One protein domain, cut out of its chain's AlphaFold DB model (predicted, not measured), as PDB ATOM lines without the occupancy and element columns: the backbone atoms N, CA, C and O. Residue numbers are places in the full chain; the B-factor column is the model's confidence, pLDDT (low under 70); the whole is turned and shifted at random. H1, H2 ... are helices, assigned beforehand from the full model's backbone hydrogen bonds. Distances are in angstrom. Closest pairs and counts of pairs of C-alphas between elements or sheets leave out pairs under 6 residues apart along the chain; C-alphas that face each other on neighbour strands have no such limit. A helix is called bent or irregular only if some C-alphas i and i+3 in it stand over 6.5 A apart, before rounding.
ATOM      1  N   GLN A   7     146.581 219.100 134.588       66.06
ATOM      2  CA  GLN A   7     145.242 218.841 134.054       66.06
ATOM      3  C   GLN A   7     144.914 219.622 132.773       66.06
ATOM      4  O   GLN A   7     144.016 219.206 132.044       66.06
ATOM      5  N   TYR A   8     145.644 220.704 132.486       78.62
ATOM      6  CA  TYR A   8     145.400 221.599 131.351       78.62
ATOM      7  C   TYR A   8     146.450 221.485 130.239       78.62
ATOM      8  O   TYR A   8     146.393 222.244 129.278       78.62
ATOM      9  N   VAL A   9     147.386 220.530 130.324       79.94
ATOM     10  CA  VAL A   9     148.433 220.325 129.300       79.94
ATOM     11  C   VAL A   9     147.827 220.113 127.909       79.94
ATOM     12  O   VAL A   9     148.373 220.600 126.924       79.94
ATOM     13  N   PHE A  10     146.654 219.483 127.821       81.50
ATOM     14  CA  PHE A  10     145.957 219.287 126.548       81.50
ATOM     15  C   PHE A  10     145.614 220.603 125.829       81.50
ATOM     16  O   PHE A  10     145.596 220.633 124.600       81.50
ATOM     17  N   LEU A  11     145.395 221.702 126.564       87.00
ATOM     18  CA  LEU A  11     145.095 223.016 125.985       87.00
ATOM     19  C   LEU A  11     146.285 223.600 125.218       87.00
ATOM     20  O   LEU A  11     146.078 224.305 124.233       87.00
ATOM     21  N   PHE A  12     147.515 223.273 125.631       87.38
ATOM     22  CA  PHE A  12     148.734 223.714 124.949       87.38
ATOM     23  C   PHE A  12     148.777 223.242 123.492       87.38
ATOM     24  O   PHE A  12     149.276 223.960 122.635       87.38
ATOM     25  N   PHE A  13     148.216 222.064 123.206       88.25
ATOM     26  CA  PHE A  13     148.122 221.528 121.849       88.25
ATOM     27  C   PHE A  13     146.781 221.858 121.187       88.25
ATOM     28  O   PHE A  13     146.746 222.154 119.995       88.25
ATOM     29  N   LEU A  14     145.681 221.859 121.946       89.56
ATOM     30  CA  LEU A  14     144.343 222.101 121.405       89.56
ATOM     31  C   LEU A  14     144.175 223.515 120.840       89.56
ATOM     32  O   LEU A  14     143.644 223.665 119.743       89.56
ATOM     33  N   PHE A  15     144.624 224.552 121.556       91.00
ATOM     34  CA  PHE A  15     144.448 225.929 121.083       91.00
ATOM     35  C   PHE A  15     145.178 226.196 119.759       91.00
ATOM     36  O   PHE A  15     144.519 226.660 118.827       91.00
ATOM     37  N   PRO A  16     146.478 225.863 119.607       91.50
ATOM     38  CA  PRO A  16     147.147 225.988 118.318       91.50
ATOM     39  C   PRO A  16     146.471 225.170 117.219       91.50
ATOM     40  O   PRO A  16     146.303 225.681 116.118       91.50
ATOM     41  N   ALA A  17     146.028 223.942 117.511       88.38
ATOM     42  CA  ALA A  17     145.339 223.112 116.526       88.38
ATOM     43  C   ALA A  17     144.055 223.778 116.008       88.38
ATOM     44  O   ALA A  17     143.835 223.817 114.799       88.38
ATOM     45  N   LEU A  18     143.234 224.351 116.895       90.25
ATOM     46  CA  LEU A  18     142.004 225.054 116.516       90.25
ATOM     47  C   LEU A  18     142.286 226.315 115.695       90.25
ATOM     48  O   LEU A  18     141.654 226.519 114.661       90.25
ATOM     49  N   VAL A  19     143.246 227.139 116.129       91.88
ATOM     50  CA  VAL A  19     143.621 228.376 115.422       91.88
ATOM     51  C   VAL A  19     144.168 228.056 114.033       91.88
ATOM     52  O   VAL A  19     143.708 228.630 113.051       91.88
ATOM     53  N   LEU A  20     145.103 227.110 113.932       88.62
ATOM     54  CA  LEU A  20     145.672 226.697 112.649       88.62
ATOM     55  C   LEU A  20     144.602 226.101 111.732       88.62
ATOM     56  O   LEU A  20     144.570 226.426 110.550       88.62
ATOM     57  N   THR A  21     143.696 225.278 112.268       87.75
ATOM     58  CA  THR A  21     142.596 224.715 111.472       87.75
ATOM     59  C   THR A  21     141.722 225.836 110.918       87.75
ATOM     60  O   THR A  21     141.448 225.849 109.727       87.75
ATOM     61  N   ALA A  22     141.342 226.818 111.737       88.44
ATOM     62  CA  ALA A  22     140.509 227.934 111.290       88.44
ATOM     63  C   ALA A  22     141.166 228.783 110.188       88.44
ATOM     64  O   ALA A  22     140.462 229.312 109.332       88.44
ATOM     65  N   VAL A  23     142.496 228.915 110.206       89.69
ATOM     66  CA  VAL A  23     143.243 229.716 109.224       89.69
ATOM     67  C   VAL A  23     143.460 228.963 107.908       89.69
ATOM     68  O   VAL A  23     143.353 229.568 106.846       89.69
ATOM     69  N   PHE A  24     143.769 227.666 107.966       87.12
ATOM     70  CA  PHE A  24     144.254 226.912 106.802       87.12
ATOM     71  C   PHE A  24     143.240 225.930 106.208       87.12
ATOM     72  O   PHE A  24     143.507 225.350 105.156       87.12
ATOM     73  N   ILE A  25     142.079 225.726 106.840       86.25
ATOM     74  CA  ILE A  25     141.066 224.801 106.324       86.25
ATOM     75  C   ILE A  25     140.578 225.226 104.934       86.25
ATOM     76  O   ILE A  25     140.166 226.362 104.702       86.25
ATOM     77  N   ARG A  26     140.583 224.270 104.003       81.06
ATOM     78  CA  ARG A  26     139.920 224.378 102.703       81.06
ATOM     79  C   ARG A  26     138.832 223.323 102.636       81.06
ATOM     80  O   ARG A  26     139.097 222.166 102.958       81.06
ATOM     81  N   THR A  27     137.635 223.720 102.216       80.50
ATOM     82  CA  THR A  27     136.473 222.827 102.138       80.50
ATOM     83  C   THR A  27     136.203 222.414 100.699       80.50
ATOM     84  O   THR A  27     136.020 223.302  99.864       80.50
ATOM     85  N   PRO A  28     136.173 221.104 100.383       80.81
ATOM     86  CA  PRO A  28     135.804 220.655  99.054       80.81
ATOM     87  C   PRO A  28     134.312 220.881  98.816       80.81
ATOM     88  O   PRO A  28     133.504 220.810  99.743       80.81
ATOM     89  N   SER A  29     133.938 221.122  97.559       80.38
ATOM     90  CA  SER A  29     132.530 221.172  97.149       80.38
ATOM     91  C   SER A  29     131.847 219.809  97.282       80.38
ATOM     92  O   SER A  29     130.666 219.750  97.606       80.38
ATOM     93  N   GLU A  30     132.595 218.725  97.068       80.06
ATOM     94  CA  GLU A  30     132.137 217.345  97.219       80.06
ATOM     95  C   GLU A  30     133.216 216.505  97.910       80.06
ATOM     96  O   GLU A  30     134.401 216.622  97.601       80.06
ATOM     97  N   LEU A  31     132.810 215.663  98.861       79.06
ATOM     98  CA  LEU A  31     133.716 214.723  99.519       79.06
ATOM     99  C   LEU A  31     133.879 213.464  98.671       79.06
ATOM    100  O   LEU A  31     132.899 212.889  98.195       79.06
ATOM    101  N   GLU A  32     135.109 212.968  98.573       76.50
ATOM    102  CA  GLU A  32     135.376 211.670  97.964       76.50
ATOM    103  C   GLU A  32     134.931 210.548  98.906       76.50
ATOM    104  O   GLU A  32     135.637 210.148  99.834       76.50
ATOM    105  N   TRP A  33     133.736 210.006  98.674       80.00
ATOM    106  CA  TRP A  33     133.151 208.983  99.544       80.00
ATOM    107  C   TRP A  33     134.001 207.720  99.673       80.00
ATOM    108  O   TRP A  33     134.033 207.126 100.748       80.00
ATOM    109  N   ASN A  34     134.740 207.340  98.629       74.12
ATOM    110  CA  ASN A  34     135.673 206.213  98.691       74.12
ATOM    111  C   ASN A  34     136.763 206.448  99.746       74.12
ATOM    112  O   ASN A  34     137.084 205.542 100.517       74.12
ATOM    113  N   LEU A  35     137.278 207.677  99.830       74.94
ATOM    114  CA  LEU A  35     138.263 208.075 100.828       74.94
ATOM    115  C   LEU A  35     137.649 208.126 102.230       74.94
ATOM    116  O   LEU A  35     138.241 207.626 103.185       74.94
ATOM    117  N   VAL A  36     136.435 208.659 102.365       77.94
ATOM    118  CA  VAL A  36     135.718 208.692 103.652       77.94
ATOM    119  C   VAL A  36     135.462 207.278 104.187       77.94
ATOM    120  O   VAL A  36     135.729 207.002 105.357       77.94
ATOM    121  N   VAL A  37     134.981 206.364 103.338       77.94
ATOM    122  CA  VAL A  37     134.747 204.956 103.701       77.94
ATOM    123  C   VAL A  37     136.056 204.277 104.085       77.94
ATOM    124  O   VAL A  37     136.114 203.580 105.097       77.94
ATOM    125  N   PHE A  38     137.122 204.524 103.325       75.19
ATOM    126  CA  PHE A  38     138.448 204.021 103.645       75.19
ATOM    127  C   PHE A  38     138.917 204.482 105.034       75.19
ATOM    128  O   PHE A  38     139.270 203.646 105.865       75.19
ATOM    129  N   LEU A  39     138.832 205.782 105.336       75.88
ATOM    130  CA  LEU A  39     139.174 206.335 106.651       75.88
ATOM    131  C   LEU A  39     138.349 205.713 107.785       75.88
ATOM    132  O   LEU A  39     138.876 205.470 108.871       75.88
ATOM    133  N   LEU A  40     137.072 205.423 107.531       75.94
ATOM    134  CA  LEU A  40     136.191 204.771 108.492       75.94
ATOM    135  C   LEU A  40     136.612 203.325 108.765       75.94
ATOM    136  O   LEU A  40     136.735 202.936 109.928       75.94
ATOM    137  N   CYS A  41     136.886 202.540 107.720       74.69
ATOM    138  CA  CYS A  41     137.428 201.192 107.873       74.69
ATOM    139  C   CYS A  41     138.729 201.230 108.676       74.69
ATOM    140  O   CYS A  41     138.885 200.468 109.629       74.69
ATOM    141  N   MET A  42     139.623 202.162 108.346       72.56
ATOM    142  CA  MET A  42     140.899 202.331 109.031       72.56
ATOM    143  C   MET A  42     140.737 202.661 110.511       72.56
ATOM    144  O   MET A  42     141.374 202.014 111.336       72.56
ATOM    145  N   ALA A  43     139.844 203.585 110.867       72.38
ATOM    146  CA  ALA A  43     139.552 203.919 112.259       72.38
ATOM    147  C   ALA A  43     139.013 202.713 113.052       72.38
ATOM    148  O   ALA A  43     139.394 202.493 114.203       72.38
ATOM    149  N   VAL A  44     138.153 201.891 112.439       71.69
ATOM    150  CA  VAL A  44     137.638 200.666 113.073       71.69
ATOM    151  C   VAL A  44     138.743 199.629 113.243       71.69
ATOM    152  O   VAL A  44     138.898 199.083 114.337       71.69
ATOM    153  N   PHE A  45     139.539 199.380 112.202       69.44
ATOM    154  CA  PHE A  45     140.683 198.473 112.284       69.44
ATOM    155  C   PHE A  45     141.658 198.913 113.374       69.44
ATOM    156  O   PHE A  45     142.057 198.061 114.173       69.44
ATOM    157  N   ASP A  46     141.951 200.220 113.450       68.19
ATOM    158  CA  ASP A  46     142.851 200.839 114.430       68.19
ATOM    159  C   ASP A  46     142.385 200.600 115.881       68.19
ATOM    160  O   ASP A  46     143.162 200.480 116.832       68.19
ATOM    161  N   GLN A  47     141.078 200.440 116.072       69.56
ATOM    162  CA  GLN A  47     140.511 200.202 117.385       69.56
ATOM    163  C   GLN A  47     140.234 198.725 117.697       69.56
ATOM    164  O   GLN A  47     140.419 198.308 118.841       69.56
ATOM    165  N   VAL A  48     139.844 197.891 116.739       64.69
ATOM    166  CA  VAL A  48     139.447 196.503 117.034       64.69
ATOM    167  C   VAL A  48     140.656 195.587 117.241       64.69
ATOM    168  O   VAL A  48     140.712 194.864 118.235       64.69
ATOM    169  N   ASN A  49     141.664 195.642 116.369       55.00
ATOM    170  CA  ASN A  49     142.732 194.632 116.350       55.00
ATOM    171  C   ASN A  49     143.917 194.921 117.293       55.00
ATOM    172  O   ASN A  49     144.858 194.133 117.369       55.00
ATOM    173  N   LEU A  50     143.928 196.058 118.001       52.88
ATOM    174  CA  LEU A  50     145.203 196.681 118.411       52.88
ATOM    175  C   LEU A  50     145.474 196.784 119.892       52.88
ATOM    176  O   LEU A  50     146.229 197.632 120.365       52.88
ATOM    177  N   LYS A  51     144.941 195.813 120.623       46.81
ATOM    178  CA  LYS A  51     145.434 195.507 121.965       46.81
ATOM    179  C   LYS A  51     146.793 194.803 121.977       46.81
ATOM    180  O   LYS A  51     147.420 194.804 123.024       46.81
ATOM    181  N   VAL A  52     147.280 194.276 120.848       43.19
ATOM    182  CA  VAL A  52     148.620 193.653 120.773       43.19
ATOM    183  C   VAL A  52     149.735 194.683 121.048       43.19
ATOM    184  O   VAL A  52     150.827 194.328 121.459       43.19
ATOM    185  N   PHE A  53     149.451 195.983 120.918       43.56
ATOM    186  CA  PHE A  53     150.469 197.031 120.874       43.56
ATOM    187  C   PHE A  53     150.073 198.335 121.577       43.56
ATOM    188  O   PHE A  53     150.419 199.433 121.133       43.56
ATOM    189  N   SER A  54     149.364 198.248 122.705       38.62
ATOM    190  CA  SER A  54     148.941 199.432 123.470       38.62
ATOM    191  C   SER A  54     150.098 200.344 123.921       38.62
ATOM    192  O   SER A  54     149.860 201.523 124.161       38.62
ATOM    193  N   GLY A  55     151.337 199.832 124.005       40.19
ATOM    194  CA  GLY A  55     152.553 200.614 124.297       40.19
ATOM    195  C   GLY A  55     153.220 201.250 123.069       40.19
ATOM    196  O   GLY A  55     153.749 202.355 123.149       40.19
ATOM    197  N   PHE A  56     153.106 200.615 121.900       41.31
ATOM    198  CA  PHE A  56     153.735 201.091 120.664       41.31
ATOM    199  C   PHE A  56     152.992 202.285 120.078       41.31
ATOM    200  O   PHE A  56     153.599 203.101 119.378       41.31
ATOM    201  N   GLY A  57     151.693 202.409 120.391       44.78
ATOM    202  CA  GLY A  57     150.844 203.532 120.010       44.78
ATOM    203  C   GLY A  57     151.192 204.029 118.616       44.78
ATOM    204  O   GLY A  57     151.593 205.183 118.511       44.78
ATOM    205  N   TYR A  58     151.190 203.123 117.632       47.62
ATOM    206  CA  TYR A  58     151.245 203.399 116.200       47.62
ATOM    207  C   TYR A  58     152.072 204.614 115.802       47.62
ATOM    208  O   TYR A  58     151.524 205.711 115.718       47.62
ATOM    209  N   SER A  59     153.376 204.452 115.561       44.44
ATOM    210  CA  SER A  59     154.224 205.569 115.118       44.44
ATOM    211  C   SER A  59     153.589 206.375 113.988       44.44
ATOM    212  O   SER A  59     153.785 207.584 113.986       44.44
ATOM    213  N   PHE A  60     152.779 205.772 113.105       43.41
ATOM    214  CA  PHE A  60     152.322 206.482 111.920       43.41
ATOM    215  C   PHE A  60     151.057 205.848 111.263       43.41
ATOM    216  O   PHE A  60     151.087 205.371 110.136       43.41
ATOM    217  N   VAL A  61     149.862 206.002 111.863       43.94
ATOM    218  CA  VAL A  61     148.660 206.313 111.028       43.94
ATOM    219  C   VAL A  61     148.944 207.543 110.147       43.94
ATOM    220  O   VAL A  61     148.374 207.746 109.082       43.94
ATOM    221  N   ASN A  62     149.916 208.349 110.549       41.28
ATOM    222  CA  ASN A  62     150.525 209.353 109.713       41.28
ATOM    223  C   ASN A  62     151.189 208.807 108.432       41.28
ATOM    224  O   ASN A  62     151.388 209.624 107.546       41.28
ATOM    225  N   VAL A  63     151.438 207.501 108.196       43.47
ATOM    226  CA  VAL A  63     151.758 207.111 106.800       43.47
ATOM    227  C   VAL A  63     150.440 207.125 106.033       43.47
ATOM    228  O   VAL A  63     150.313 207.622 104.927       43.47
ATOM    229  N   MET A  64     149.416 206.576 106.670       44.22
ATOM    230  CA  MET A  64     148.076 206.387 106.138       44.22
ATOM    231  C   MET A  64     147.414 207.697 105.680       44.22
ATOM    232  O   MET A  64     146.693 207.699 104.689       44.22
ATOM    233  N   VAL A  65     147.733 208.828 106.316       43.94
ATOM    234  CA  VAL A  65     147.328 210.176 105.865       43.94
ATOM    235  C   VAL A  65     148.417 210.898 105.064       43.94
ATOM    236  O   VAL A  65     148.098 211.863 104.379       43.94
ATOM    237  N   SER A  66     149.659 210.400 105.001       43.62
ATOM    238  CA  SER A  66     150.669 210.888 104.034       43.62
ATOM    239  C   SER A  66     150.158 210.987 102.590       43.62
ATOM    240  O   SER A  66     150.677 211.740 101.780       43.62
ATOM    241  N   LEU A  67     149.112 210.227 102.302       43.91
ATOM    242  CA  LEU A  67     148.406 210.034 101.047       43.91
ATOM    243  C   LEU A  67     147.205 210.966 100.829       43.91
ATOM    244  O   LEU A  67     146.785 211.180  99.701       43.91
ATOM    245  N   ILE A  68     146.692 211.571 101.896       51.00
ATOM    246  CA  ILE A  68     145.686 212.638 101.839       51.00
ATOM    247  C   ILE A  68     146.394 214.009 101.804       51.00
ATOM    248  O   ILE A  68     145.812 214.999 101.390       51.00
ATOM    249  N   ILE A  69     147.687 214.076 102.156       44.38
ATOM    250  CA  ILE A  69     148.521 215.296 102.163       44.38
ATOM    251  C   ILE A  69     148.804 215.860 100.759       44.38
ATOM    252  O   ILE A  69     149.108 217.048 100.646       44.38
ATOM    253  N   PHE A  70     148.641 215.070  99.694       53.66
ATOM    254  CA  PHE A  70     148.717 215.573  98.314       53.66
ATOM    255  C   PHE A  70     147.423 216.225  97.831       53.66
ATOM    256  O   PHE A  70     147.425 216.884  96.793       53.66
ATOM    257  N   ASP A  71     146.349 216.095  98.608       62.34
ATOM    258  CA  ASP A  71     145.122 216.832  98.384       62.34
ATOM    259  C   ASP A  71     145.135 218.137  99.200       62.34
ATOM    260  O   ASP A  71     145.580 218.214 100.353       62.34
ATOM    261  N   GLN A  72     144.621 219.198  98.593       66.38
ATOM    262  CA  GLN A  72     144.414 220.494  99.235       66.38
ATOM    263  C   GLN A  72     143.391 220.425 100.385       66.38
ATOM    264  O   GLN A  72     143.321 221.341 101.202       66.38
ATOM    265  N   PHE A  73     142.610 219.342 100.468       75.81
ATOM    266  CA  PHE A  73     141.572 219.123 101.481       75.81
ATOM    267  C   PHE A  73     142.012 218.205 102.635       75.81
ATOM    268  O   PHE A  73     141.183 217.752 103.431       75.81
ATOM    269  N   SER A  74     143.319 217.946 102.771       75.12
ATOM    270  CA  SER A  74     143.877 216.991 103.741       75.12
ATOM    271  C   SER A  74     143.475 217.239 105.198       75.12
ATOM    272  O   SER A  74     143.261 216.296 105.962       75.12
ATOM    273  N   ILE A  75     143.289 218.508 105.564       79.31
ATOM    274  CA  ILE A  75     142.852 218.949 106.892       79.31
ATOM    275  C   ILE A  75     141.472 218.365 107.230       79.31
ATOM    276  O   ILE A  75     141.279 217.852 108.331       79.31
ATOM    277  N   ILE A  76     140.524 218.379 106.287       82.81
ATOM    278  CA  ILE A  76     139.152 217.898 106.519       82.81
ATOM    279  C   ILE A  76     139.118 216.389 106.669       82.81
ATOM    280  O   ILE A  76     138.516 215.872 107.609       82.81
ATOM    281  N   TYR A  77     139.793 215.674 105.781       78.31
ATOM    282  CA  TYR A  77     139.891 214.225 105.878       78.31
ATOM    283  C   TYR A  77     140.618 213.788 107.159       78.31
ATOM    284  O   TYR A  77     140.194 212.834 107.811       78.31
ATOM    285  N   GLY A  78     141.639 214.539 107.587       76.88
ATOM    286  CA  GLY A  78     142.273 214.373 108.894       76.88
ATOM    287  C   GLY A  78     141.280 214.528 110.049       76.88
ATOM    288  O   GLY A  78     141.210 213.662 110.922       76.88
ATOM    289  N   MET A  79     140.446 215.573 110.027       79.88
ATOM    290  CA  MET A  79     139.391 215.769 111.028       79.88
ATOM    291  C   MET A  79     138.370 214.626 111.034       79.88
ATOM    292  O   MET A  79     138.029 214.131 112.109       79.88
ATOM    293  N   ILE A  80     137.905 214.182 109.858       81.69
ATOM    294  CA  ILE A  80     136.963 213.061 109.719       81.69
ATOM    295  C   ILE A  80     137.555 211.803 110.358       81.69
ATOM    296  O   ILE A  80     136.909 211.182 111.202       81.69
ATOM    297  N   TYR A  81     138.796 211.459 110.011       79.25
ATOM    298  CA  TYR A  81     139.474 210.296 110.572       79.25
ATOM    299  C   TYR A  81     139.583 210.369 112.099       79.25
ATOM    300  O   TYR A  81     139.195 209.428 112.792       79.25
ATOM    301  N   LEU A  82     140.092 211.482 112.636       78.62
ATOM    302  CA  LEU A  82     140.303 211.639 114.079       78.62
ATOM    303  C   LEU A  82     138.978 211.578 114.849       78.62
ATOM    304  O   LEU A  82     138.908 210.951 115.906       78.62
ATOM    305  N   LEU A  83     137.916 212.173 114.303       81.44
ATOM    306  CA  LEU A  83     136.583 212.136 114.895       81.44
ATOM    307  C   LEU A  83     136.011 210.714 114.906       81.44
ATOM    308  O   LEU A  83     135.554 210.249 115.950       81.44
ATOM    309  N   LEU A  84     136.093 209.998 113.782       77.31
ATOM    310  CA  LEU A  84     135.646 208.606 113.686       77.31
ATOM    311  C   LEU A  84     136.426 207.700 114.636       77.31
ATOM    312  O   LEU A  84     135.827 206.927 115.382       77.31
ATOM    313  N   ASN A  85     137.751 207.840 114.670       76.62
ATOM    314  CA  ASN A  85     138.608 207.090 115.578       76.62
ATOM    315  C   ASN A  85     138.210 207.320 117.044       76.62
ATOM    316  O   ASN A  85     138.114 206.374 117.828       76.62
ATOM    317  N   GLY A  86     137.896 208.568 117.395       75.94
ATOM    318  CA  GLY A  86     137.437 208.918 118.731       75.94
ATOM    319  C   GLY A  86     136.083 208.316 119.094       75.94
ATOM    320  O   GLY A  86     135.926 207.778 120.189       75.94
ATOM    321  N   ILE A  87     135.122 208.342 118.166       81.56
ATOM    322  CA  ILE A  87     133.810 207.709 118.349       81.56
ATOM    323  C   ILE A  87     133.974 206.206 118.579       81.56
ATOM    324  O   ILE A  87     133.429 205.667 119.541       81.56
ATOM    325  N   VAL A  88     134.763 205.526 117.742       76.38
ATOM    326  CA  VAL A  88     134.987 204.080 117.868       76.38
ATOM    327  C   VAL A  88     135.685 203.744 119.191       76.38
ATOM    328  O   VAL A  88     135.300 202.783 119.858       76.38
ATOM    329  N   ALA A  89     136.661 204.550 119.624       75.00
ATOM    330  CA  ALA A  89     137.329 204.368 120.913       75.00
ATOM    331  C   ALA A  89     136.349 204.450 122.100       75.00
ATOM    332  O   ALA A  89     136.422 203.623 123.016       75.00
ATOM    333  N   VAL A  90     135.413 205.408 122.060       76.62
ATOM    334  CA  VAL A  90     134.353 205.570 123.068       76.62
ATOM    335  C   VAL A  90     133.381 204.388 123.041       76.62
ATOM    336  O   VAL A  90     133.094 203.818 124.095       76.62
ATOM    337  N   ILE A  91     132.913 203.980 121.857       79.69
ATOM    338  CA  ILE A  91     131.979 202.851 121.686       79.69
ATOM    339  C   ILE A  91     132.575 201.557 122.244       79.69
ATOM    340  O   ILE A  91     131.902 200.816 122.957       79.69
ATOM    341  N   LEU A  92     133.854 201.297 121.968       75.00
ATOM    342  CA  LEU A  92     134.551 200.099 122.440       75.00
ATOM    343  C   LEU A  92     134.958 200.165 123.922       75.00
ATOM    344  O   LEU A  92     135.678 199.282 124.391       75.00
ATOM    345  N   GLN A  93     134.529 201.201 124.655       68.50
ATOM    346  CA  GLN A  93     134.825 201.428 126.075       68.50
ATOM    347  C   GLN A  93     136.316 201.303 126.410       68.50
ATOM    348  O   GLN A  93     136.708 200.897 127.512       68.50
ATOM    349  N   LYS A  94     137.189 201.646 125.460       64.44
ATOM    350  CA  LYS A  94     138.615 201.674 125.742       64.44
ATOM    351  C   LYS A  94     138.858 202.829 126.704       64.44
ATOM    352  O   LYS A  94     138.578 203.975 126.376       64.44
ATOM    353  N   LYS A  95     139.373 202.520 127.899       51.75
ATOM    354  CA  LYS A  95     139.689 203.471 128.983       51.75
ATOM    355  C   LYS A  95     140.847 204.427 128.631       51.75
ATOM    356  O   LYS A  95     141.758 204.619 129.429       51.75
ATOM    357  N   ALA A  96     140.863 205.006 127.435       56.28
ATOM    358  CA  ALA A  96     141.730 206.134 127.150       56.28
ATOM    359  C   ALA A  96     141.151 207.365 127.858       56.28
ATOM    360  O   ALA A  96     139.962 207.664 127.748       56.28
ATOM    361  N   ASN A  97     141.985 208.079 128.612       68.44
ATOM    362  CA  ASN A  97     141.589 209.356 129.188       68.44
ATOM    363  C   ASN A  97     141.292 210.332 128.035       68.44
ATOM    364  O   ASN A  97     142.192 210.626 127.245       68.44
ATOM    365  N   MET A  98     140.059 210.845 127.951       72.62
ATOM    366  CA  MET A  98     139.618 211.802 126.919       72.62
ATOM    367  C   MET A  98     140.619 212.948 126.716       72.62
ATOM    368  O   MET A  98     140.867 213.369 125.592       72.62
ATOM    369  N   ARG A  99     141.265 213.413 127.794       76.31
ATOM    370  CA  ARG A  99     142.270 214.488 127.742       76.31
ATOM    371  C   ARG A  99     143.521 214.103 126.949       76.31
ATOM    372  O   ARG A  99     144.031 214.911 126.172       76.31
ATOM    373  N   SER A 100     143.999 212.874 127.123       74.81
ATOM    374  CA  SER A 100     145.148 212.355 126.378       74.81
ATOM    375  C   SER A 100     144.793 212.184 124.900       74.81
ATOM    376  O   SER A 100     145.557 212.593 124.029       74.81
ATOM    377  N   MET A 101     143.579 211.699 124.611       75.81
ATOM    378  CA  MET A 101     143.084 211.563 123.240       75.81
ATOM    379  C   MET A 101     142.985 212.917 122.526       75.81
ATOM    380  O   MET A 101     143.502 213.062 121.423       75.81
ATOM    381  N   ILE A 102     142.417 213.933 123.186       80.81
ATOM    382  CA  ILE A 102     142.344 215.304 122.656       80.81
ATOM    383  C   ILE A 102     143.744 215.866 122.389       80.81
ATOM    384  O   ILE A 102     143.970 216.462 121.338       80.81
ATOM    385  N   SER A 103     144.693 215.660 123.307       83.00
ATOM    386  CA  SER A 103     146.075 216.136 123.137       83.00
ATOM    387  C   SER A 103     146.737 215.505 121.916       83.00
ATOM    388  O   SER A 103     147.298 216.212 121.082       83.00
ATOM    389  N   LEU A 104     146.627 214.180 121.784       78.81
ATOM    390  CA  LEU A 104     147.190 213.432 120.662       78.81
ATOM    391  C   LEU A 104     146.563 213.863 119.333       78.81
ATOM    392  O   LEU A 104     147.285 214.113 118.374       78.81
ATOM    393  N   TYR A 105     145.240 214.017 119.280       83.25
ATOM    394  CA  TYR A 105     144.546 214.458 118.068       83.25
ATOM    395  C   TYR A 105     144.913 215.892 117.688       83.25
ATOM    396  O   TYR A 105     145.104 216.187 116.513       83.25
ATOM    397  N   SER A 106     145.093 216.767 118.679       85.31
ATOM    398  CA  SER A 106     145.535 218.146 118.453       85.31
ATOM    399  C   SER A 106     146.955 218.199 117.887       85.31
ATOM    400  O   SER A 106     147.205 218.922 116.926       85.31
ATOM    401  N   ILE A 107     147.873 217.387 118.425       84.56
ATOM    402  CA  ILE A 107     149.230 217.227 117.881       84.56
ATOM    403  C   ILE A 107     149.170 216.772 116.422       84.56
ATOM    404  O   ILE A 107     149.844 217.355 115.577       84.56
ATOM    405  N   TYR A 108     148.343 215.772 116.111       80.19
ATOM    406  CA  TYR A 108     148.204 215.280 114.741       80.19
ATOM    407  C   TYR A 108     147.643 216.339 113.789       80.19
ATOM    408  O   TYR A 108     148.187 216.503 112.702       80.19
ATOM    409  N   MET A 109     146.645 217.124 114.205       83.06
ATOM    410  CA  MET A 109     146.127 218.227 113.387       83.06
ATOM    411  C   MET A 109     147.186 219.291 113.086       83.06
ATOM    412  O   MET A 109     147.302 219.719 111.941       83.06
ATOM    413  N   ILE A 110     147.994 219.685 114.078       86.88
ATOM    414  CA  ILE A 110     149.087 220.651 113.874       86.88
ATOM    415  C   ILE A 110     150.071 220.133 112.819       86.88
ATOM    416  O   ILE A 110     150.461 220.874 111.920       86.88
ATOM    417  N   ILE A 111     150.450 218.856 112.918       84.56
ATOM    418  CA  ILE A 111     151.386 218.221 111.988       84.56
ATOM    419  C   ILE A 111     150.807 218.180 110.568       84.56
ATOM    420  O   ILE A 111     151.508 218.563 109.632       84.56
ATOM    421  N   ILE A 112     149.543 217.758 110.414       81.62
ATOM    422  CA  ILE A 112     148.849 217.695 109.116       81.62
ATOM    423  C   ILE A 112     148.858 219.072 108.451       81.62
ATOM    424  O   ILE A 112     149.272 219.188 107.301       81.62
ATOM    425  N   ILE A 113     148.467 220.117 109.184       83.50
ATOM    426  CA  ILE A 113     148.400 221.483 108.652       83.50
ATOM    427  C   ILE A 113     149.793 221.975 108.249       83.50
ATOM    428  O   ILE A 113     149.975 222.430 107.124       83.50
ATOM    429  N   ALA A 114     150.787 221.843 109.132       84.62
ATOM    430  CA  ALA A 114     152.142 222.324 108.866       84.62
ATOM    431  C   ALA A 114     152.774 221.640 107.641       84.62
ATOM    432  O   ALA A 114     153.358 222.312 106.790       84.62
ATOM    433  N   CYS A 115     152.633 220.316 107.526       84.81
ATOM    434  CA  CYS A 115     153.205 219.560 106.412       84.81
ATOM    435  C   CYS A 115     152.441 219.801 105.104       84.81
ATOM    436  O   CYS A 115     153.069 219.927 104.056       84.81
ATOM    437  N   ASN A 116     151.108 219.905 105.147       82.12
ATOM    438  CA  ASN A 116     150.303 220.196 103.960       82.12
ATOM    439  C   ASN A 116     150.582 221.598 103.410       82.12
ATOM    440  O   ASN A 116     150.719 221.751 102.199       82.12
ATOM    441  N   GLN A 117     150.729 222.591 104.292       84.00
ATOM    442  CA  GLN A 117     151.083 223.953 103.905       84.00
ATOM    443  C   GLN A 117     152.464 224.003 103.248       84.00
ATOM    444  O   GLN A 117     152.613 224.565 102.165       84.00
ATOM    445  N   LEU A 118     153.464 223.368 103.875       84.81
ATOM    446  CA  LEU A 118     154.813 223.277 103.319       84.81
ATOM    447  C   LEU A 118     154.789 222.634 101.926       84.81
ATOM    448  O   LEU A 118     155.329 223.191 100.976       84.81
ATOM    449  N   TYR A 119     154.118 221.489 101.799       82.38
ATOM    450  CA  TYR A 119     154.082 220.721 100.562       82.38
ATOM    451  C   TYR A 119     153.347 221.430  99.418       82.38
ATOM    452  O   TYR A 119     153.816 221.409  98.282       82.38
ATOM    453  N   ASN A 120     152.194 222.044  99.691       80.88
ATOM    454  CA  ASN A 120     151.363 222.618  98.634       80.88
ATOM    455  C   ASN A 120     151.777 224.024  98.203       80.88
ATOM    456  O   ASN A 120     151.487 224.383  97.062       80.88
ATOM    457  N   GLU A 121     152.420 224.807  99.071       82.25
ATOM    458  CA  GLU A 121     152.788 226.193  98.755       82.25
ATOM    459  C   GLU A 121     154.276 226.404  98.477       82.25
ATOM    460  O   GLU A 121     154.615 227.338  97.753       82.25
ATOM    461  N   TYR A 122     155.162 225.568  99.031       83.31
ATOM    462  CA  TYR A 122     156.605 225.840  99.022       83.31
ATOM    463  C   TYR A 122     157.451 224.788  98.299       83.31
ATOM    464  O   TYR A 122     158.628 225.050  98.058       83.31
ATOM    465  N   LEU A 123     156.899 223.616  97.967       84.44
ATOM    466  CA  LEU A 123     157.648 222.527  97.332       84.44
ATOM    467  C   LEU A 123     157.235 222.319  95.872       84.44
ATOM    468  O   LEU A 123     156.075 222.503  95.502       84.44
ATOM    469  N   GLU A 124     158.185 221.869  95.049       81.00
ATOM    470  CA  GLU A 124     157.987 221.575  93.620       81.00
ATOM    471  C   GLU A 124     157.289 220.226  93.393       81.00
ATOM    472  O   GLU A 124     156.983 219.849  92.262       81.00
ATOM    473  N   LYS A 125     156.993 219.513  94.487       82.75
ATOM    474  CA  LYS A 125     156.288 218.227  94.518       82.75
ATOM    475  C   LYS A 125     157.057 217.110  93.819       82.75
ATOM    476  O   LYS A 125     156.456 216.101  93.462       82.75
ATOM    477  N   ALA A 126     158.375 217.242  93.672       86.50
ATOM    478  CA  ALA A 126     159.230 216.172  93.173       86.50
ATOM    479  C   ALA A 126     159.258 214.980  94.150       86.50
ATOM    480  O   ALA A 126     158.889 215.095  95.320       86.50
ATOM    481  N   TYR A 127     159.756 213.825  93.700       87.31
ATOM    482  CA  TYR A 127     159.933 212.642  94.558       87.31
ATOM    483  C   TYR A 127     160.671 212.968  95.869       87.31
ATOM    484  O   TYR A 127     160.244 212.550  96.945       87.31
ATOM    485  N   SER A 128     161.764 213.737  95.787       87.75
ATOM    486  CA  SER A 128     162.555 214.153  96.951       87.75
ATOM    487  C   SER A 128     161.732 214.969  97.941       87.75
ATOM    488  O   SER A 128     161.845 214.750  99.143       87.75
ATOM    489  N   ASP A 129     160.877 215.856  97.441       85.69
ATOM    490  CA  ASP A 129     160.029 216.730  98.248       85.69
ATOM    491  C   ASP A 129     158.933 215.930  98.942       85.69
ATOM    492  O   ASP A 129     158.683 216.115 100.136       85.69
ATOM    493  N   ARG A 130     158.323 214.988  98.211       84.31
ATOM    494  CA  ARG A 130     157.358 214.030  98.755       84.31
ATOM    495  C   ARG A 130     158.015 213.232  99.876       84.31
ATOM    496  O   ARG A 130     157.548 213.287 101.007       84.31
ATOM    497  N   TYR A 131     159.151 212.592  99.612       86.06
ATOM    498  CA  TYR A 131     159.875 211.799 100.605       86.06
ATOM    499  C   TYR A 131     160.314 212.622 101.828       86.06
ATOM    500  O   TYR A 131     160.122 212.194 102.967       86.06
ATOM    501  N   LEU A 132     160.844 213.830 101.619       86.88
ATOM    502  CA  LEU A 132     161.272 214.717 102.701       86.88
ATOM    503  C   LEU A 132     160.090 215.187 103.555       86.88
ATOM    504  O   LEU A 132     160.221 215.278 104.773       86.88
ATOM    505  N   THR A 133     158.927 215.423 102.945       84.44
ATOM    506  CA  THR A 133     157.691 215.764 103.666       84.44
ATOM    507  C   THR A 133     157.249 214.614 104.574       84.44
ATOM    508  O   THR A 133     156.890 214.848 105.729       84.44
ATOM    509  N   LEU A 134     157.344 213.363 104.105       82.62
ATOM    510  CA  LEU A 134     157.049 212.174 104.917       82.62
ATOM    511  C   LEU A 134     157.996 212.057 106.115       82.62
ATOM    512  O   LEU A 134     157.552 211.858 107.249       82.62
ATOM    513  N   LEU A 135     159.299 212.246 105.878       85.06
ATOM    514  CA  LEU A 135     160.308 212.253 106.936       85.06
ATOM    515  C   LEU A 135     160.074 213.381 107.943       85.06
ATOM    516  O   LEU A 135     160.146 213.149 109.148       85.06
ATOM    517  N   LEU A 136     159.759 214.589 107.473       85.25
ATOM    518  CA  LEU A 136     159.458 215.729 108.335       85.25
ATOM    519  C   LEU A 136     158.253 215.433 109.227       85.25
ATOM    520  O   LEU A 136     158.307 215.668 110.434       85.25
ATOM    521  N   MET A 137     157.188 214.874 108.658       82.88
ATOM    522  CA  MET A 137     155.993 214.510 109.408       82.88
ATOM    523  C   MET A 137     156.297 213.472 110.502       82.88
ATOM    524  O   MET A 137     155.816 213.601 111.633       82.88
ATOM    525  N   LEU A 138     157.134 212.474 110.202       80.62
ATOM    526  CA  LEU A 138     157.609 211.486 111.174       80.62
ATOM    527  C   LEU A 138     158.414 212.131 112.301       80.62
ATOM    528  O   LEU A 138     158.124 211.903 113.479       80.62
ATOM    529  N   VAL A 139     159.367 212.994 111.955       81.75
ATOM    530  CA  VAL A 139     160.186 213.725 112.927       81.75
ATOM    531  C   VAL A 139     159.316 214.604 113.829       81.75
ATOM    532  O   VAL A 139     159.442 214.533 115.052       81.75
ATOM    533  N   LEU A 140     158.381 215.378 113.267       83.25
ATOM    534  CA  LEU A 140     157.460 216.216 114.042       83.25
ATOM    535  C   LEU A 140     156.568 215.385 114.972       83.25
ATOM    536  O   LEU A 140     156.339 215.783 116.115       83.25
ATOM    537  N   SER A 141     156.106 214.214 114.523       79.12
ATOM    538  CA  SER A 141     155.318 213.298 115.355       79.12
ATOM    539  C   SER A 141     156.097 212.813 116.574       79.12
ATOM    540  O   SER A 141     155.561 212.797 117.687       79.12
ATOM    541  N   ILE A 142     157.369 212.456 116.386       77.81
ATOM    542  CA  ILE A 142     158.252 212.044 117.477       77.81
ATOM    543  C   ILE A 142     158.456 213.219 118.434       77.81
ATOM    544  O   ILE A 142     158.157 213.088 119.621       77.81
ATOM    545  N   LEU A 143     158.883 214.377 117.925       82.31
ATOM    546  CA  LEU A 143     159.193 215.555 118.738       82.31
ATOM    547  C   LEU A 143     157.995 216.032 119.564       82.31
ATOM    548  O   LEU A 143     158.119 216.223 120.774       82.31
ATOM    549  N   LEU A 144     156.822 216.187 118.945       83.12
ATOM    550  CA  LEU A 144     155.632 216.686 119.635       83.12
ATOM    551  C   LEU A 144     155.066 215.663 120.623       83.12
ATOM    552  O   LEU A 144     154.597 216.053 121.694       83.12
ATOM    553  N   LYS A 145     155.157 214.358 120.330       79.56
ATOM    554  CA  LYS A 145     154.757 213.331 121.302       79.56
ATOM    555  C   LYS A 145     155.714 213.282 122.493       79.56
ATOM    556  O   LYS A 145     155.254 213.163 123.625       79.56
ATOM    557  N   TYR A 146     157.017 213.432 122.260       79.62
ATOM    558  CA  TYR A 146     158.000 213.576 123.333       79.62
ATOM    559  C   TYR A 146     157.734 214.819 124.183       79.62
ATOM    560  O   TYR A 146     157.728 214.725 125.409       79.62
ATOM    561  N   ALA A 147     157.438 215.956 123.549       82.00
ATOM    562  CA  ALA A 147     157.053 217.176 124.249       82.00
ATOM    563  C   ALA A 147     155.790 216.966 125.099       82.00
ATOM    564  O   ALA A 147     155.762 217.377 126.256       82.00
ATOM    565  N   TYR A 148     154.773 216.278 124.574       82.69
ATOM    566  CA  TYR A 148     153.563 215.938 125.327       82.69
ATOM    567  C   TYR A 148     153.862 215.076 126.561       82.69
ATOM    568  O   TYR A 148     153.464 215.442 127.665       82.69
ATOM    569  N   VAL A 149     154.613 213.979 126.401       78.62
ATOM    570  CA  VAL A 149     154.980 213.089 127.519       78.62
ATOM    571  C   VAL A 149     155.806 213.837 128.563       78.62
ATOM    572  O   VAL A 149     155.567 213.683 129.761       78.62
ATOM    573  N   TYR A 150     156.735 214.687 128.123       79.88
ATOM    574  CA  TYR A 150     157.533 215.521 129.013       79.88
ATOM    575  C   TYR A 150     156.668 216.520 129.796       79.88
ATOM    576  O   TYR A 150     156.845 216.664 131.003       79.88
ATOM    577  N   LEU A 151     155.694 217.171 129.155       81.56
ATOM    578  CA  LEU A 151     154.771 218.092 129.828       81.56
ATOM    579  C   LEU A 151     153.825 217.373 130.806       81.56
ATOM    580  O   LEU A 151     153.488 217.930 131.852       81.56
ATOM    581  N   GLU A 152     153.403 216.147 130.487       77.31
ATOM    582  CA  GLU A 152     152.504 215.347 131.327       77.31
ATOM    583  C   GLU A 152     153.228 214.750 132.545       77.31
ATOM    584  O   GLU A 152     152.756 214.868 133.679       77.31
ATOM    585  N   THR A 153     154.393 214.138 132.325       74.81
ATOM    586  CA  THR A 153     155.096 213.332 133.339       74.81
ATOM    587  C   THR A 153     156.273 214.061 133.990       74.81
ATOM    588  O   THR A 153     156.614 213.778 135.138       74.81
ATOM    589  N   GLY A 154     156.874 215.035 133.302       70.19
ATOM    590  CA  GLY A 154     158.135 215.673 133.694       70.19
ATOM    591  C   GLY A 154     159.385 214.843 133.381       70.19
ATOM    592  O   GLY A 154     160.486 215.281 133.703       70.19
ATOM    593  N   ALA A 155     159.233 213.665 132.765       68.50
ATOM    594  CA  ALA A 155     160.327 212.759 132.432       68.50
ATOM    595  C   ALA A 155     160.443 212.561 130.914       68.50
ATOM    596  O   ALA A 155     159.447 212.537 130.190       68.50
ATOM    597  N   ILE A 156     161.677 212.401 130.436       64.31
ATOM    598  CA  ILE A 156     161.972 211.972 129.066       64.31
ATOM    599  C   ILE A 156     162.293 210.483 129.146       64.31
ATOM    600  O   ILE A 156     163.230 210.105 129.842       64.31
ATOM    601  N   THR A 157     161.506 209.640 128.473       64.88
ATOM    602  CA  THR A 157     161.700 208.184 128.493       64.88
ATOM    603  C   THR A 157     162.143 207.666 127.124       64.88
ATOM    604  O   THR A 157     161.565 208.001 126.088       64.88
ATOM    605  N   SER A 158     163.172 206.818 127.107       65.19
ATOM    606  CA  SER A 158     163.653 206.126 125.900       65.19
ATOM    607  C   SER A 158     162.658 205.089 125.381       65.19
ATOM    608  O   SER A 158     162.598 204.842 124.178       65.19
ATOM    609  N   LYS A 159     161.820 204.545 126.274       67.31
ATOM    610  CA  LYS A 159     160.817 203.512 125.980       67.31
ATOM    611  C   LYS A 159     159.961 203.843 124.757       67.31
ATOM    612  O   LYS A 159     159.774 202.999 123.891       67.31
ATOM    613  N   LEU A 160     159.510 205.095 124.637       66.56
ATOM    614  CA  LEU A 160     158.689 205.521 123.503       66.56
ATOM    615  C   LEU A 160     159.424 205.378 122.157       66.56
ATOM    616  O   LEU A 160     158.808 205.009 121.159       66.56
ATOM    617  N   PHE A 161     160.720 205.689 122.118       67.81
ATOM    618  CA  PHE A 161     161.549 205.560 120.922       67.81
ATOM    619  C   PHE A 161     161.877 204.095 120.625       67.81
ATOM    620  O   PHE A 161     161.726 203.668 119.484       67.81
ATOM    621  N   LEU A 162     162.249 203.320 121.649       66.31
ATOM    622  CA  LEU A 162     162.589 201.898 121.530       66.31
ATOM    623  C   LEU A 162     161.420 201.070 120.993       66.31
ATOM    624  O   LEU A 162     161.585 200.317 120.029       66.31
ATOM    625  N   ASP A 163     160.228 201.285 121.552       64.69
ATOM    626  CA  ASP A 163     159.002 200.638 121.091       64.69
ATOM    627  C   ASP A 163     158.721 201.026 119.628       64.69
ATOM    628  O   ASP A 163     158.332 200.212 118.800       64.69
ATOM    629  N   ARG A 164     158.987 202.269 119.227       68.81
ATOM    630  CA  ARG A 164     158.662 202.743 117.871       68.81
ATOM    631  C   ARG A 164     159.734 202.479 116.822       68.81
ATOM    632  O   ARG A 164     159.470 202.711 115.647       68.81
ATOM    633  N   PHE A 165     160.908 201.997 117.211       71.12
ATOM    634  CA  PHE A 165     162.056 201.919 116.315       71.12
ATOM    635  C   PHE A 165     161.830 200.989 115.113       71.12
ATOM    636  O   PHE A 165     162.024 201.399 113.972       71.12
ATOM    637  N   GLY A 166     161.366 199.756 115.346       70.44
ATOM    638  CA  GLY A 166     161.063 198.795 114.275       70.44
ATOM    639  C   GLY A 166     160.027 199.323 113.265       70.44
ATOM    640  O   GLY A 166     160.334 199.389 112.073       70.44
ATOM    641  N   PRO A 167     158.840 199.757 113.731       72.75
ATOM    642  CA  PRO A 167     157.858 200.497 112.937       72.75
ATOM    643  C   PRO A 167     158.445 201.630 112.090       72.75
ATOM    644  O   PRO A 167     158.283 201.649 110.872       72.75
ATOM    645  N   MET A 168     159.198 202.523 112.728       77.44
ATOM    646  CA  MET A 168     159.791 203.699 112.102       77.44
ATOM    647  C   MET A 168     160.776 203.336 110.989       77.44
ATOM    648  O   MET A 168     160.744 203.920 109.909       77.44
ATOM    649  N   MET A 169     161.639 202.346 111.222       77.31
ATOM    650  CA  MET A 169     162.605 201.905 110.217       77.31
ATOM    651  C   MET A 169     161.922 201.280 109.003       77.31
ATOM    652  O   MET A 169     162.362 201.505 107.877       77.31
ATOM    653  N   PHE A 170     160.833 200.534 109.207       77.38
ATOM    654  CA  PHE A 170     160.044 199.998 108.101       77.38
ATOM    655  C   PHE A 170     159.379 201.118 107.287       77.38
ATOM    656  O   PHE A 170     159.403 201.091 106.056       77.38
ATOM    657  N   GLU A 171     158.827 202.130 107.959       77.31
ATOM    658  CA  GLU A 171     158.238 203.299 107.303       77.31
ATOM    659  C   GLU A 171     159.275 204.040 106.451       77.31
ATOM    660  O   GLU A 171     159.038 204.262 105.268       77.31
ATOM    661  N   ILE A 172     160.444 204.348 107.018       82.88
ATOM    662  CA  ILE A 172     161.518 205.078 106.329       82.88
ATOM    663  C   ILE A 172     162.085 204.273 105.153       82.88
ATOM    664  O   ILE A 172     162.342 204.836 104.093       82.88
ATOM    665  N   ALA A 173     162.303 202.968 105.327       83.88
ATOM    666  CA  ALA A 173     163.004 202.158 104.333       83.88
ATOM    667  C   ALA A 173     162.097 201.614 103.220       83.88
ATOM    668  O   ALA A 173     162.593 201.314 102.136       83.88
ATOM    669  N   ILE A 174     160.796 201.439 103.482       82.19
ATOM    670  CA  ILE A 174     159.879 200.742 102.567       82.19
ATOM    671  C   ILE A 174     158.657 201.599 102.265       82.19
ATOM    672  O   ILE A 174     158.405 201.911 101.103       82.19
ATOM    673  N   THR A 175     157.902 202.014 103.283       79.19
ATOM    674  CA  THR A 175     156.618 202.679 103.036       79.19
ATOM    675  C   THR A 175     156.796 204.058 102.396       79.19
ATOM    676  O   THR A 175     156.164 204.347 101.385       79.19
ATOM    677  N   PHE A 176     157.666 204.909 102.941       83.50
ATOM    678  CA  PHE A 176     157.869 206.272 102.449       83.50
ATOM    679  C   PHE A 176     158.459 206.337 101.042       83.50
ATOM    680  O   PHE A 176     157.931 207.115 100.250       83.50
ATOM    681  N   PRO A 177     159.482 205.541 100.678       85.75
ATOM    682  CA  PRO A 177     159.976 205.521  99.306       85.75
ATOM    683  C   PRO A 177     158.893 205.117  98.303       85.75
ATOM    684  O   PRO A 177     158.774 205.737  97.249       85.75
ATOM    685  N   ILE A 178     158.062 204.123  98.644       83.00
ATOM    686  CA  ILE A 178     156.965 203.699  97.768       83.00
ATOM    687  C   ILE A 178     155.938 204.822  97.632       83.00
ATOM    688  O   ILE A 178     155.568 205.156  96.514       83.00
ATOM    689  N   LEU A 179     155.512 205.452  98.731       79.25
ATOM    690  CA  LEU A 179     154.541 206.547  98.666       79.25
ATOM    691  C   LEU A 179     155.053 207.781  97.933       79.25
ATOM    692  O   LEU A 179     154.302 208.392  97.183       79.25
ATOM    693  N   ALA A 180     156.323 208.132  98.114       83.50
ATOM    694  CA  ALA A 180     156.927 209.275  97.444       83.50
ATOM    695  C   ALA A 180     156.998 209.104  95.917       83.50
ATOM    696  O   ALA A 180     157.152 210.092  95.195       83.50
ATOM    697  N   PHE A 181     156.871 207.875  95.407       83.31
ATOM    698  CA  PHE A 181     156.816 207.604  93.973       83.31
ATOM    699  C   PHE A 181     155.505 208.073  93.330       83.31
ATOM    700  O   PHE A 181     155.516 208.510  92.181       83.31
ATOM    701  N   PHE A 182     154.391 208.032  94.066       76.12
ATOM    702  CA  PHE A 182     153.070 208.360  93.538       76.12
ATOM    703  C   PHE A 182     152.750 209.835  93.759       76.12
ATOM    704  O   PHE A 182     152.925 210.379  94.847       76.12
ATOM    705  N   GLU A 183     152.267 210.489  92.706       70.12
ATOM    706  CA  GLU A 183     151.922 211.918  92.735       70.12
ATOM    707  C   GLU A 183     150.485 212.157  93.214       70.12
ATOM    708  O   GLU A 183     150.096 213.288  93.497       70.12
ATOM    709  N   GLN A 184     149.695 211.084  93.289       70.31
ATOM    710  CA  GLN A 184     148.282 211.078  93.645       70.31
ATOM    711  C   GLN A 184     147.978 209.924  94.604       70.31
ATOM    712  O   GLN A 184     148.765 208.987  94.767       70.31
ATOM    713  N   LEU A 185     146.812 210.005  95.237       68.88
ATOM    714  CA  LEU A 185     146.311 208.989  96.146       68.88
ATOM    715  C   LEU A 185     145.891 207.716  95.399       68.88
ATOM    716  O   LEU A 185     144.838 207.675  94.775       68.88
ATOM    717  N   GLU A 186     146.656 206.640  95.566       71.81
ATOM    718  CA  GLU A 186     146.290 205.312  95.069       71.81
ATOM    719  C   GLU A 186     145.754 204.433  96.203       71.81
ATOM    720  O   GLU A 186     146.507 203.708  96.853       71.81
ATOM    721  N   VAL A 187     144.440 204.482  96.460       68.62
ATOM    722  CA  VAL A 187     143.783 203.811  97.608       68.62
ATOM    723  C   VAL A 187     144.173 202.330  97.735       68.62
ATOM    724  O   VAL A 187     144.465 201.849  98.831       68.62
ATOM    725  N   ASN A 188     144.252 201.611  96.611       71.69
ATOM    726  CA  ASN A 188     144.652 200.202  96.588       71.69
ATOM    727  C   ASN A 188     146.103 199.995  97.043       71.69
ATOM    728  O   ASN A 188     146.391 199.060  97.789       71.69
ATOM    729  N   LEU A 189     147.017 200.878  96.632       75.00
ATOM    730  CA  LEU A 189     148.408 200.851  97.080       75.00
ATOM    731  C   LEU A 189     148.497 201.101  98.586       75.00
ATOM    732  O   LEU A 189     149.209 200.380  99.282       75.00
ATOM    733  N   VAL A 190     147.746 202.082  99.091       70.94
ATOM    734  CA  VAL A 190     147.707 202.399 100.525       70.94
ATOM    735  C   VAL A 190     147.268 201.188 101.339       70.94
ATOM    736  O   VAL A 190     147.906 200.839 102.334       70.94
ATOM    737  N   LEU A 191     146.201 200.521 100.894       69.81
ATOM    738  CA  LEU A 191     145.687 199.301 101.513       69.81
ATOM    739  C   LEU A 191     146.741 198.190 101.519       69.81
ATOM    740  O   LEU A 191     146.970 197.572 102.559       69.81
ATOM    741  N   MET A 192     147.414 197.955 100.390       72.69
ATOM    742  CA  MET A 192     148.468 196.941 100.295       72.69
ATOM    743  C   MET A 192     149.652 197.246 101.218       72.69
ATOM    744  O   MET A 192     150.125 196.352 101.925       72.69
ATOM    745  N   LEU A 193     150.113 198.500 101.251       74.69
ATOM    746  CA  LEU A 193     151.191 198.937 102.139       74.69
ATOM    747  C   LEU A 193     150.804 198.777 103.605       74.69
ATOM    748  O   LEU A 193     151.615 198.318 104.405       74.69
ATOM    749  N   PHE A 194     149.555 199.075 103.952       71.38
ATOM    750  CA  PHE A 194     149.054 198.896 105.305       71.38
ATOM    751  C   PHE A 194     148.952 197.436 105.729       71.38
ATOM    752  O   PHE A 194     149.402 197.090 106.819       71.38
ATOM    753  N   LEU A 195     148.411 196.561 104.881       71.94
ATOM    754  CA  LEU A 195     148.346 195.130 105.180       71.94
ATOM    755  C   LEU A 195     149.751 194.525 105.313       71.94
ATOM    756  O   LEU A 195     150.001 193.721 106.216       71.94
ATOM    757  N   SER A 196     150.684 194.956 104.459       73.50
ATOM    758  CA  SER A 196     152.091 194.543 104.514       73.50
ATOM    759  C   SER A 196     152.759 195.017 105.804       73.50
ATOM    760  O   SER A 196     153.363 194.220 106.520       73.50
ATOM    761  N   TYR A 197     152.576 196.295 106.142       74.00
ATOM    762  CA  TYR A 197     153.043 196.894 107.387       74.00
ATOM    763  C   TYR A 197     152.505 196.132 108.599       74.00
ATOM    764  O   TYR A 197     153.275 195.684 109.442       74.00
ATOM    765  N   TYR A 198     151.192 195.902 108.662       71.44
ATOM    766  CA  TYR A 198     150.564 195.185 109.768       71.44
ATOM    767  C   TYR A 198     151.126 193.770 109.930       71.44
ATOM    768  O   TYR A 198     151.447 193.351 111.042       71.44
ATOM    769  N   THR A 199     151.298 193.051 108.820       74.12
ATOM    770  CA  THR A 199     151.859 191.696 108.826       74.12
ATOM    771  C   THR A 199     153.288 191.694 109.368       74.12
ATOM    772  O   THR A 199     153.628 190.882 110.229       74.12
ATOM    773  N   ILE A 200     154.120 192.632 108.910       73.94
ATOM    774  CA  ILE A 200     155.536 192.706 109.284       73.94
ATOM    775  C   ILE A 200     155.703 193.185 110.724       73.94
ATOM    776  O   ILE A 200     156.441 192.566 111.486       73.94
ATOM    777  N   ILE A 201     154.984 194.225 111.143       72.75
ATOM    778  CA  ILE A 201     155.024 194.713 112.524       72.75
ATOM    779  C   ILE A 201     154.462 193.669 113.487       72.75
ATOM    780  O   ILE A 201     155.080 193.389 114.515       72.75
ATOM    781  N   GLY A 202     153.349 193.022 113.134       71.06
ATOM    782  CA  GLY A 202     152.795 191.908 113.902       71.06
ATOM    783  C   GLY A 202     153.799 190.766 114.070       71.06
ATOM    784  O   GLY A 202     153.980 190.258 115.177       71.06
ATOM    785  N   PHE A 203     154.516 190.408 113.002       77.50
ATOM    786  CA  PHE A 203     155.600 189.430 113.061       77.50
ATOM    787  C   PHE A 203     156.754 189.883 113.969       77.50
ATOM    788  O   PHE A 203     157.159 189.130 114.855       77.50
ATOM    789  N   LEU A 204     157.253 191.111 113.795       75.94
ATOM    790  CA  LEU A 204     158.366 191.670 114.570       75.94
ATOM    791  C   LEU A 204     158.067 191.724 116.069       75.94
ATOM    792  O   LEU A 204     158.928 191.433 116.894       75.94
ATOM    793  N   HIS A 205     156.835 192.033 116.446       75.12
ATOM    794  CA  HIS A 205     156.451 192.023 117.850       75.12
ATOM    795  C   HIS A 205     156.208 190.647 118.413       75.12
ATOM    796  O   HIS A 205     156.574 190.398 119.554       75.12
ATOM    797  N   LYS A 206     155.644 189.731 117.624       76.19
ATOM    798  CA  LYS A 206     155.575 188.335 118.048       76.19
ATOM    799  C   LYS A 206     156.980 187.792 118.320       76.19
ATOM    800  O   LYS A 206     157.157 187.040 119.267       76.19
ATOM    801  N   LYS A 207     157.979 188.214 117.534       79.00
ATOM    802  CA  LYS A 207     159.400 187.928 117.781       79.00
ATOM    803  C   LYS A 207     159.915 188.595 119.058       79.00
ATOM    804  O   LYS A 207     160.516 187.910 119.874       79.00
ATOM    805  N   PHE A 208     159.635 189.885 119.254       79.25
ATOM    806  CA  PHE A 208     160.016 190.625 120.463       79.25
ATOM    807  C   PHE A 208     159.454 189.990 121.742       79.25
ATOM    808  O   PHE A 208     160.203 189.673 122.658       79.25
ATOM    809  N   MET A 209     158.150 189.721 121.770       78.88
ATOM    810  CA  MET A 209     157.456 189.125 122.916       78.88
ATOM    811  C   MET A 209     157.804 187.655 123.151       78.88
ATOM    812  O   MET A 209     157.498 187.117 124.209       78.88
ATOM    813  N   ALA A 210     158.426 186.989 122.179       84.38
ATOM    814  CA  ALA A 210     158.870 185.610 122.326       84.38
ATOM    815  C   ALA A 210     160.292 185.491 122.905       84.38
ATOM    816  O   ALA A 210     160.785 184.373 123.078       84.38
ATOM    817  N   ILE A 211     160.948 186.614 123.236       85.06
ATOM    818  CA  ILE A 211     162.159 186.596 124.064       85.06
ATOM    819  C   ILE A 211     161.813 185.965 125.416       85.06
ATOM    820  O   ILE A 211     160.787 186.259 126.023       85.06
TER     821      ILE A 211
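What this domain is: This is residues 7 to 211 of the 309 residues of an uncharacterized protein of Bacillus sp. MRMR6 (UniProt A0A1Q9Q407). Six helices, H2, H5, H6, H7, H8 and H9, make a nearly closed ring round short H4, loosest between H9 and H2. H1 packs outside the ring on H6. The 205 printed residues include nine named helices, H1 to H9 in order, and no named strand: all helix. The whole is compact, radius of gyration of the C-alphas 16.5 A, and rounded, 46 by 38 by 31 A.

Where its parts are: Find C-alpha 7 at (145.242, 218.841, 134.054); H1 runs from there to residue 24, irregular, with C-alphas 7 and 10 7.6 A apart. Next come H2, residues 33 to 48; H3, 50 to 53; H4, 61 to 66; H5, 74 to 91; H6, 98 to 122, 35.6 A long; and H7, 127 to 153, 39.1 A. H8, residues 159 to 181, is irregular, with C-alphas 163 and 166 7.4 A apart. H9, residues 187 to 209, ends at C-alpha 209 (157.456, 189.125, 122.916).

How they stand to each other: Begin at the hub, H7, in a bundle of neighbouring helices with H1 and H6. Look for these closest C-alphas of touching helices: Phe 10 and Ser 103, H1 and H6, 4.6 A; Ile 111 and Met 137, hairpin H6 and H7, 6.5 A, opposite ways at a shallow 27 degrees; Arg 130 and Ala 180, hairpin H7 and H8, 5.0 A; Pro 167 and Ile 201, hairpin H8 and H9, 6.5 A; Ile 75 and Ile 113, hairpin H5 and H6, 6.3 A; Ala 43 and Asn 85, H2 and H5, 4.7 A. H4 touches H7 at Ser 66 and Leu 134, 6.6 A. H3 is near H9. Every O i to N i+4 pair is within hydrogen-bond range in H2, H4, H5, H6, H7 and H9, but 10 of 14 in H1 and 15 of 19 in H8; H3 is too short for one.

The domain as a whole: The printed part has no cut and no long link. Confidence is under 70 in 47 residues, among them 45 to 72.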